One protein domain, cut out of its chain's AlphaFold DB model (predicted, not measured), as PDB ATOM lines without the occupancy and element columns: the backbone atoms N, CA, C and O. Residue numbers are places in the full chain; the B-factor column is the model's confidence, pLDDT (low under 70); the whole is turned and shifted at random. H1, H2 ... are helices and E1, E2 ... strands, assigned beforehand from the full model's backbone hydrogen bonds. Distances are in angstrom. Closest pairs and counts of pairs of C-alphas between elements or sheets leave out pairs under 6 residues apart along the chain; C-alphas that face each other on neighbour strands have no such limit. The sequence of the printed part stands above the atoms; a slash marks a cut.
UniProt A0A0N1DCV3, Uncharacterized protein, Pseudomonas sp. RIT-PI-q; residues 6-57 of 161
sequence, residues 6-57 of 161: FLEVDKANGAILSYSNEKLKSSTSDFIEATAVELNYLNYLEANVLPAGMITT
ATOM      1  N   PHE A   6      48.865  22.455  16.425       92.69
ATOM      2  CA  PHE A   6      47.707  22.241  15.579       92.69
ATOM      3  C   PHE A   6      46.463  22.221  16.454       92.69
ATOM      4  O   PHE A   6      46.400  21.471  17.421       92.69
ATOM      5  N   LEU A   7      45.485  23.050  16.112       92.94
ATOM      6  CA  LEU A   7      44.159  23.025  16.708       92.94
ATOM      7  C   LEU A   7      43.321  21.993  15.973       92.94
ATOM      8  O   LEU A   7      43.221  22.046  14.745       92.94
ATOM      9  N   GLU A   8      42.723  21.084  16.726       93.25
ATOM     10  CA  GLU A   8      41.680  20.207  16.225       93.25
ATOM     11  C   GLU A   8      40.364  20.979  16.184       93.25
ATOM     12  O   GLU A   8      39.875  21.459  17.207       93.25
ATOM     13  N   VAL A   9      39.798  21.091  14.989       94.25
ATOM     14  CA  VAL A   9      38.578  21.838  14.720       94.25
ATOM     15  C   VAL A   9      37.525  20.896  14.161       94.25
ATOM     16  O   VAL A   9      37.776  20.209  13.174       94.25
ATOM     17  N   ASP A  10      36.339  20.864  14.755       93.88
ATOM     18  CA  ASP A  10      35.211  20.100  14.220       93.88
ATOM     19  C   ASP A  10      34.760  20.686  12.871       93.88
ATOM     20  O   ASP A  10      34.477  21.882  12.751       93.88
ATOM     21  N   LYS A  11      34.664  19.840  11.840       92.38
ATOM     22  CA  LYS A  11      34.221  20.249  10.499       92.38
ATOM     23  C   LYS A  11      32.766  20.701  10.461       92.38
ATOM     24  O   LYS A  11      32.398  21.451   9.559       92.38
ATOM     25  N   ALA A  12      31.928  20.224  11.380       92.12
ATOM     26  CA  ALA A  12      30.494  20.496  11.346       92.12
ATOM     27  C   ALA A  12      30.153  21.934  11.764       92.12
ATOM     28  O   ALA A  12      29.246  22.544  11.200       92.12
ATOM     29  N   ASN A  13      30.862  22.470  12.757       90.62
ATOM     30  CA  ASN A  13      30.521  23.741  13.403       90.62
ATOM     31  C   ASN A  13      31.730  24.666  13.636       90.62
ATOM     32  O   ASN A  13      31.546  25.794  14.089       90.62
ATOM     33  N   GLY A  14      32.953  24.227  13.326       92.31
ATOM     34  CA  GLY A  14      34.164  25.012  13.542       92.31
ATOM     35  C   GLY A  14      34.583  25.134  15.008       92.31
ATOM     36  O   GLY A  14      35.380  26.018  15.325       92.31
ATOM     37  N   ALA A  15      34.052  24.300  15.901       93.19
ATOM     38  CA  ALA A  15      34.433  24.254  17.307       93.19
ATOM     39  C   ALA A  15      35.889  23.815  17.474       93.19
ATOM     40  O   ALA A  15      36.310  22.836  16.858       93.19
ATOM     41  N   ILE A  16      36.645  24.501  18.331       93.75
ATOM     42  CA  ILE A  16      37.999  24.086  18.698       93.75
ATOM     43  C   ILE A  16      37.874  23.063  19.828       93.75
ATOM     44  O   ILE A  16      37.384  23.374  20.910       93.75
ATOM     45  N   LEU A  17      38.274  21.823  19.550       90.50
ATOM     46  CA  LEU A  17      38.090  20.689  20.458       90.50
ATOM     47  C   LEU A  17      39.330  20.432  21.313       90.50
ATOM     48  O   LEU A  17      39.230  20.119  22.497       90.50
ATOM     49  N   SER A  18      40.504  20.504  20.691       89.31
ATOM     50  CA  SER A  18      41.771  20.158  21.324       89.31
ATOM     51  C   SER A  18      42.945  20.807  20.586       89.31
ATOM     52  O   SER A  18      42.770  21.460  19.553       89.31
ATOM     53  N   TYR A  19      44.158  20.631  21.110       89.44
ATOM     54  CA  TYR A  19      45.377  20.993  20.399       89.44
ATOM     55  C   TYR A  19      46.463  19.924  20.553       89.44
ATOM     56  O   TYR A  19      46.596  19.290  21.600       89.44
ATOM     57  N   SER A  20      47.265  19.737  19.508       87.50
ATOM     58  CA  SER A  20      48.349  18.754  19.436       87.50
ATOM     59  C   SER A  20      49.598  19.363  18.799       87.50
ATOM     60  O   SER A  20      49.532  20.343  18.066       87.50
ATOM     61  N   ASN A  21      50.764  18.761  19.031       88.00
ATOM     62  CA  ASN A  21      52.002  19.151  18.337       88.00
ATOM     63  C   ASN A  21      52.194  18.399  17.008       88.00
ATOM     64  O   ASN A  21      53.191  18.584  16.315       88.00
ATOM     65  N   GLU A  22      51.245  17.532  16.655       84.06
ATOM     66  CA  GLU A  22      51.298  16.682  15.472       84.06
ATOM     67  C   GLU A  22      50.011  16.816  14.672       84.06
ATOM     68  O   GLU A  22      48.908  16.805  15.224       84.06
ATOM     69  N   LYS A  23      50.147  16.899  13.349       83.00
ATOM     70  CA  LYS A  23      48.997  16.918  12.456       83.00
ATOM     71  C   LYS A  23      48.430  15.507  12.329       83.00
ATOM     72  O   LYS A  23      49.008  14.661  11.646       83.00
ATOM     73  N   LEU A  24      47.279  15.273  12.944       81.44
ATOM     74  CA  LEU A  24      46.567  14.006  12.825       81.44
ATOM     75  C   LEU A  24      45.657  14.010  11.590       81.44
ATOM     76  O   LEU A  24      45.344  15.049  11.003       81.44
ATOM     77  N   LYS A  25      45.249  12.815  11.161       81.06
ATOM     78  CA  LYS A  25      44.203  12.643  10.149       81.06
ATOM     79  C   LYS A  25      42.918  12.254  10.859       81.06
ATOM     80  O   LYS A  25      42.881  11.223  11.520       81.06
ATOM     81  N   SER A  26      41.874  13.052  10.672       87.00
ATOM     82  CA  SER A  26      40.527  12.750  11.148       87.00
ATOM     83  C   SER A  26      39.527  12.905  10.004       87.00
ATOM     84  O   SER A  26      39.662  13.778   9.139       87.00
ATOM     85  N   SER A  27      38.522  12.031   9.970       88.19
ATOM     86  CA  SER A  27      37.381  12.185   9.068       88.19
ATOM     87  C   SER A  27      36.467  13.323   9.529       88.19
ATOM     88  O   SER A  27      35.940  14.042   8.680       88.19
ATOM     89  N   THR A  28      36.354  13.541  10.841       90.06
ATOM     90  CA  THR A  28      35.428  14.491  11.478       90.06
ATOM     91  C   THR A  28      36.052  15.848  11.777       90.06
ATOM     92  O   THR A  28      35.336  16.842  11.817       90.06
ATOM     93  N   SER A  29      37.374  15.902  11.935       92.25
ATOM     94  CA  SER A  29      38.080  17.104  12.388       92.25
ATOM     95  C   SER A  29      39.106  17.578  11.358       92.25
ATOM     96  O   SER A  29      39.718  16.771  10.649       92.25
ATOM     97  N   ASP A  30      39.306  18.888  11.291       92.00
ATOM     98  CA  ASP A  30      40.408  19.541  10.595       92.00
ATOM     99  C   ASP A  30      41.495  19.961  11.586       92.00
ATOM    100  O   ASP A  30      41.218  20.306  12.728       92.00
ATOM    101  N   PHE A  31      42.751  19.947  11.137       92.62
ATOM    102  CA  PHE A  31      43.900  20.341  11.952       92.62
ATOM    103  C   PHE A  31      44.527  21.603  11.376       92.62
ATOM    104  O   PHE A  31      45.130  21.571  10.295       92.62
ATOM    105  N   ILE A  32      44.368  22.710  12.097       92.12
ATOM    106  CA  ILE A  32      44.789  24.043  11.665       92.12
ATOM    107  C   ILE A  32      45.977  24.479  12.506       92.12
ATOM    108  O   ILE A  32      45.936  24.434  13.730       92.12
ATOM    109  N   GLU A  33      47.040  24.923  11.849       92.56
ATOM    110  CA  GLU A  33      48.204  25.468  12.539       92.56
ATOM    111  C   GLU A  33      47.834  26.732  13.322       92.56
ATOM    112  O   GLU A  33      47.154  27.621  12.800       92.56
ATOM    113  N   ALA A  34      48.311  26.813  14.560       91.69
ATOM    114  CA  ALA A  34      48.173  27.952  15.445       91.69
ATOM    115  C   ALA A  34      49.487  28.261  16.166       91.69
ATOM    116  O   ALA A  34      50.333  27.403  16.427       91.69
ATOM    117  N   THR A  35      49.651  29.534  16.504       91.62
ATOM    118  CA  THR A  35      50.797  30.027  17.271       91.62
ATOM    119  C   THR A  35      50.502  30.015  18.772       91.62
ATOM    120  O   THR A  35      49.351  30.066  19.201       91.62
ATOM    121  N   ALA A  36      51.548  30.043  19.603       89.50
ATOM    122  CA  ALA A  36      51.398  30.154  21.059       89.50
ATOM    123  C   ALA A  36      50.601  31.402  21.495       89.50
ATOM    124  O   ALA A  36      49.879  31.378  22.487       89.50
ATOM    125  N   VAL A  37      50.711  32.499  20.739       91.31
ATOM    126  CA  VAL A  37      49.962  33.734  21.014       91.31
ATOM    127  C   VAL A  37      48.474  33.544  20.723       91.31
ATOM    128  O   VAL A  37      47.637  34.007  21.489       91.31
ATOM    129  N   GLU A  38      48.148  32.851  19.634       93.12
ATOM    130  CA  GLU A  38      46.767  32.530  19.273       93.12
ATOM    131  C   GLU A  38      46.120  31.606  20.304       93.12
ATOM    132  O   GLU A  38      45.006  31.876  20.731       93.12
ATOM    133  N   LEU A  39      46.841  30.592  20.790       91.94
ATOM    134  CA  LEU A  39      46.376  29.742  21.893       91.94
ATOM    135  C   LEU A  39      46.086  30.542  23.162       91.94
ATOM    136  O   LEU A  39      45.035  30.373  23.769       91.94
ATOM    137  N   ASN A  40      46.984  31.451  23.546       92.00
ATOM    138  CA  ASN A  40      46.750  32.312  24.705       92.00
ATOM    139  C   ASN A  40      45.523  33.211  24.524       92.00
ATOM    140  O   ASN A  40      44.801  33.449  25.488       92.00
ATOM    141  N   TYR A  41      45.276  33.702  23.307       92.69
ATOM    142  CA  TYR A  41      44.075  34.474  23.005       92.69
ATOM    143  C   TYR A  41      42.803  33.629  23.150       92.69
ATOM    144  O   TYR A  41      41.850  34.082  23.780       92.69
ATOM    145  N   LEU A  42      42.799  32.403  22.623       93.12
ATOM    146  CA  LEU A  42      41.662  31.489  22.745       93.12
ATOM    147  C   LEU A  42      41.399  31.128  24.214       93.12
ATOM    148  O   LEU A  42      40.290  31.319  24.699       93.12
ATOM    149  N   ASN A  43      42.441  30.756  24.962       91.31
ATOM    150  CA  ASN A  43      42.336  30.494  26.401       91.31
ATOM    151  C   ASN A  43      41.803  31.712  27.171       91.31
ATOM    152  O   ASN A  43      41.008  31.576  28.099       91.31
ATOM    153  N   TYR A  44      42.227  32.921  26.789       92.69
ATOM    154  CA  TYR A  44      41.714  34.149  27.386       92.69
ATOM    155  C   TYR A  44      40.221  34.346  27.098       92.69
ATOM    156  O   TYR A  44      39.487  34.727  28.013       92.69
ATOM    157  N   LEU A  45      39.767  34.085  25.866       92.69
ATOM    158  CA  LEU A  45      38.350  34.164  25.511       92.69
ATOM    159  C   LEU A  45      37.513  33.195  26.345       92.69
ATOM    160  O   LEU A  45      36.522  33.624  26.929       92.69
ATOM    161  N   GLU A  46      37.931  31.935  26.455       90.25
ATOM    162  CA  GLU A  46      37.202  30.923  27.231       90.25
ATOM    163  C   GLU A  46      37.142  31.263  28.719       90.25
ATOM    164  O   GLU A  46      36.105  31.092  29.352       90.25
ATOM    165  N   ALA A  47      38.229  31.794  29.279       91.06
ATOM    166  CA  ALA A  47      38.296  32.093  30.703       91.06
ATOM    167  C   ALA A  47      37.608  33.410  31.107       91.06
ATOM    168  O   ALA A  47      37.228  33.554  32.267       91.06
ATOM    169  N   ASN A  48      37.492  34.391  30.201       92.44
ATOM    170  CA  ASN A  48      37.121  35.765  30.581       92.44
ATOM    171  C   ASN A  48      35.971  36.374  29.775       92.44
ATOM    172  O   ASN A  48      35.408  37.379  30.206       92.44
ATOM    173  N   VAL A  49      35.658  35.840  28.593       91.44
ATOM    174  CA  VAL A  49      34.709  36.470  27.659       91.44
ATOM    175  C   VAL A  49      33.514  35.569  27.395       91.44
ATOM    176  O   VAL A  49      32.379  36.044  27.383       91.44
ATOM    177  N   LEU A  50      33.763  34.282  27.177       90.31
ATOM    178  CA  LEU A  50      32.719  33.327  26.854       90.31
ATOM    179  C   LEU A  50      31.968  32.888  28.124       90.31
ATOM    180  O   LEU A  50      32.587  32.631  29.158       90.31
ATOM    181  N   PRO A  51      30.628  32.790  28.072       90.06
ATOM    182  CA  PRO A  51      29.842  32.170  29.130       90.06
ATOM    183  C   PRO A  51      30.272  30.724  29.398       90.06
ATOM    184  O   PRO A  51      30.707  30.012  28.492       90.06
ATOM    185  N   ALA A  52      30.068  30.258  30.630       86.00
ATOM    186  CA  ALA A  52      30.343  28.873  30.996       86.00
ATOM    187  C   ALA A  52      29.605  27.891  30.064       86.00
ATOM    188  O   ALA A  52      28.394  27.995  29.871       86.00
ATOM    189  N   GLY A  53      30.347  26.934  29.499       80.31
ATOM    190  CA  GLY A  53      29.828  25.948  28.545       80.31
ATOM    191  C   GLY A  53      29.900  26.371  27.074       80.31
ATOM    192  O   GLY A  53      29.573  25.560  26.210       80.31
ATOM    193  N   MET A  54      30.346  27.595  26.771       87.81
ATOM    194  CA  MET A  54      30.750  27.976  25.418       87.81
ATOM    195  C   MET A  54      32.234  27.690  25.197       87.81
ATOM    196  O   MET A  54      33.043  27.786  26.116       87.81
ATOM    197  N   ILE A  55      32.570  27.349  23.959       88.12
ATOM    198  CA  ILE A  55      33.929  27.031  23.522       88.12
ATOM    199  C   ILE A  55      34.344  27.986  22.417       88.12
ATOM    200  O   ILE A  55      33.496  28.515  21.690       88.12
ATOM    201  N   THR A  56      35.648  28.196  22.284       92.31
ATOM    202  CA  THR A  56      36.166  28.981  21.170       92.31
ATOM    203  C   THR A  56      35.976  28.269  19.837       92.31
ATOM    204  O   THR A  56      35.965  27.040  19.727       92.31
ATOM    205  N   THR A  57      35.814  29.071  18.792       94.06
ATOM    206  CA  THR A  57      35.594  28.595  17.430       94.06
ATOM    207  C   THR A  57      36.698  29.074  16.496       94.06
ATOM    208  O   THR A  57      37.440  30.022  16.772       94.06
TER     209      THR A  57
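Overview. This is residues 6 to 57 of the 161 residues of an uncharacterized protein of Pseudomonas sp. RIT-PI-q (UniProt A0A0N1DCV3). A small twisted sheet of three strands, E2, E1 and E3, makes one part of a flat outline, and a single helix, H1, lies off to one side of it beyond the end of E3. After H1 the last residues fold back toward the sheet, and residues 48 to 53 stick out. The printed part has 52 residues, with named elements in the order E1, E2, E3, H1; the sheet's order is E2, E1, E3, all antiparallel, and the class is mixed, helices and strands. The whole is compact, with a radius of gyration of the C-alphas of 11.2 A, and spans 32 by 24 by 10 A.

Along the chain. E1, residues 6 to 10, begins at C-alpha 6 (47.707, 22.241, 15.579) and is 12.8 A long. E2 is residues 16 to 20, 11.7 A. E3, residues 29 to 34, is 15.1 A. H1, residues 36 to 48, is 18.1 A and ends at C-alpha 48 (37.121, 35.765, 30.581).

Arrangement. E1 is the inner strand. E1 and E2 form a hairpin, antiparallel at 151 degrees, with N 8 and O 18 2.9 A apart, within hydrogen-bond range. E1 and E3 are antiparallel at 146 degrees, with N 9 and O 30 2.8 A apart, within that range too. The sheet is only just strongly twisted, its C-alphas up to 4.4 A off the best plane. H1 is only just not on the sheet, with 4 pairs of C-alphas within 10 A. H1 is apart from E1 and from E2. In H1, every O i to N i+4 pair is within hydrogen-bond range.

Size, cuts and confidence. The C-alphas of Ser 27 and Asn 48, the two farthest apart, are 31.9 A apart. The printed part has no cut. The links E1 to E2 and E3 to H1 are tight, E2 to E3 is short, and no link is long. The mean pLDDT of the printed part is 90.4, and no printed residue is under 70.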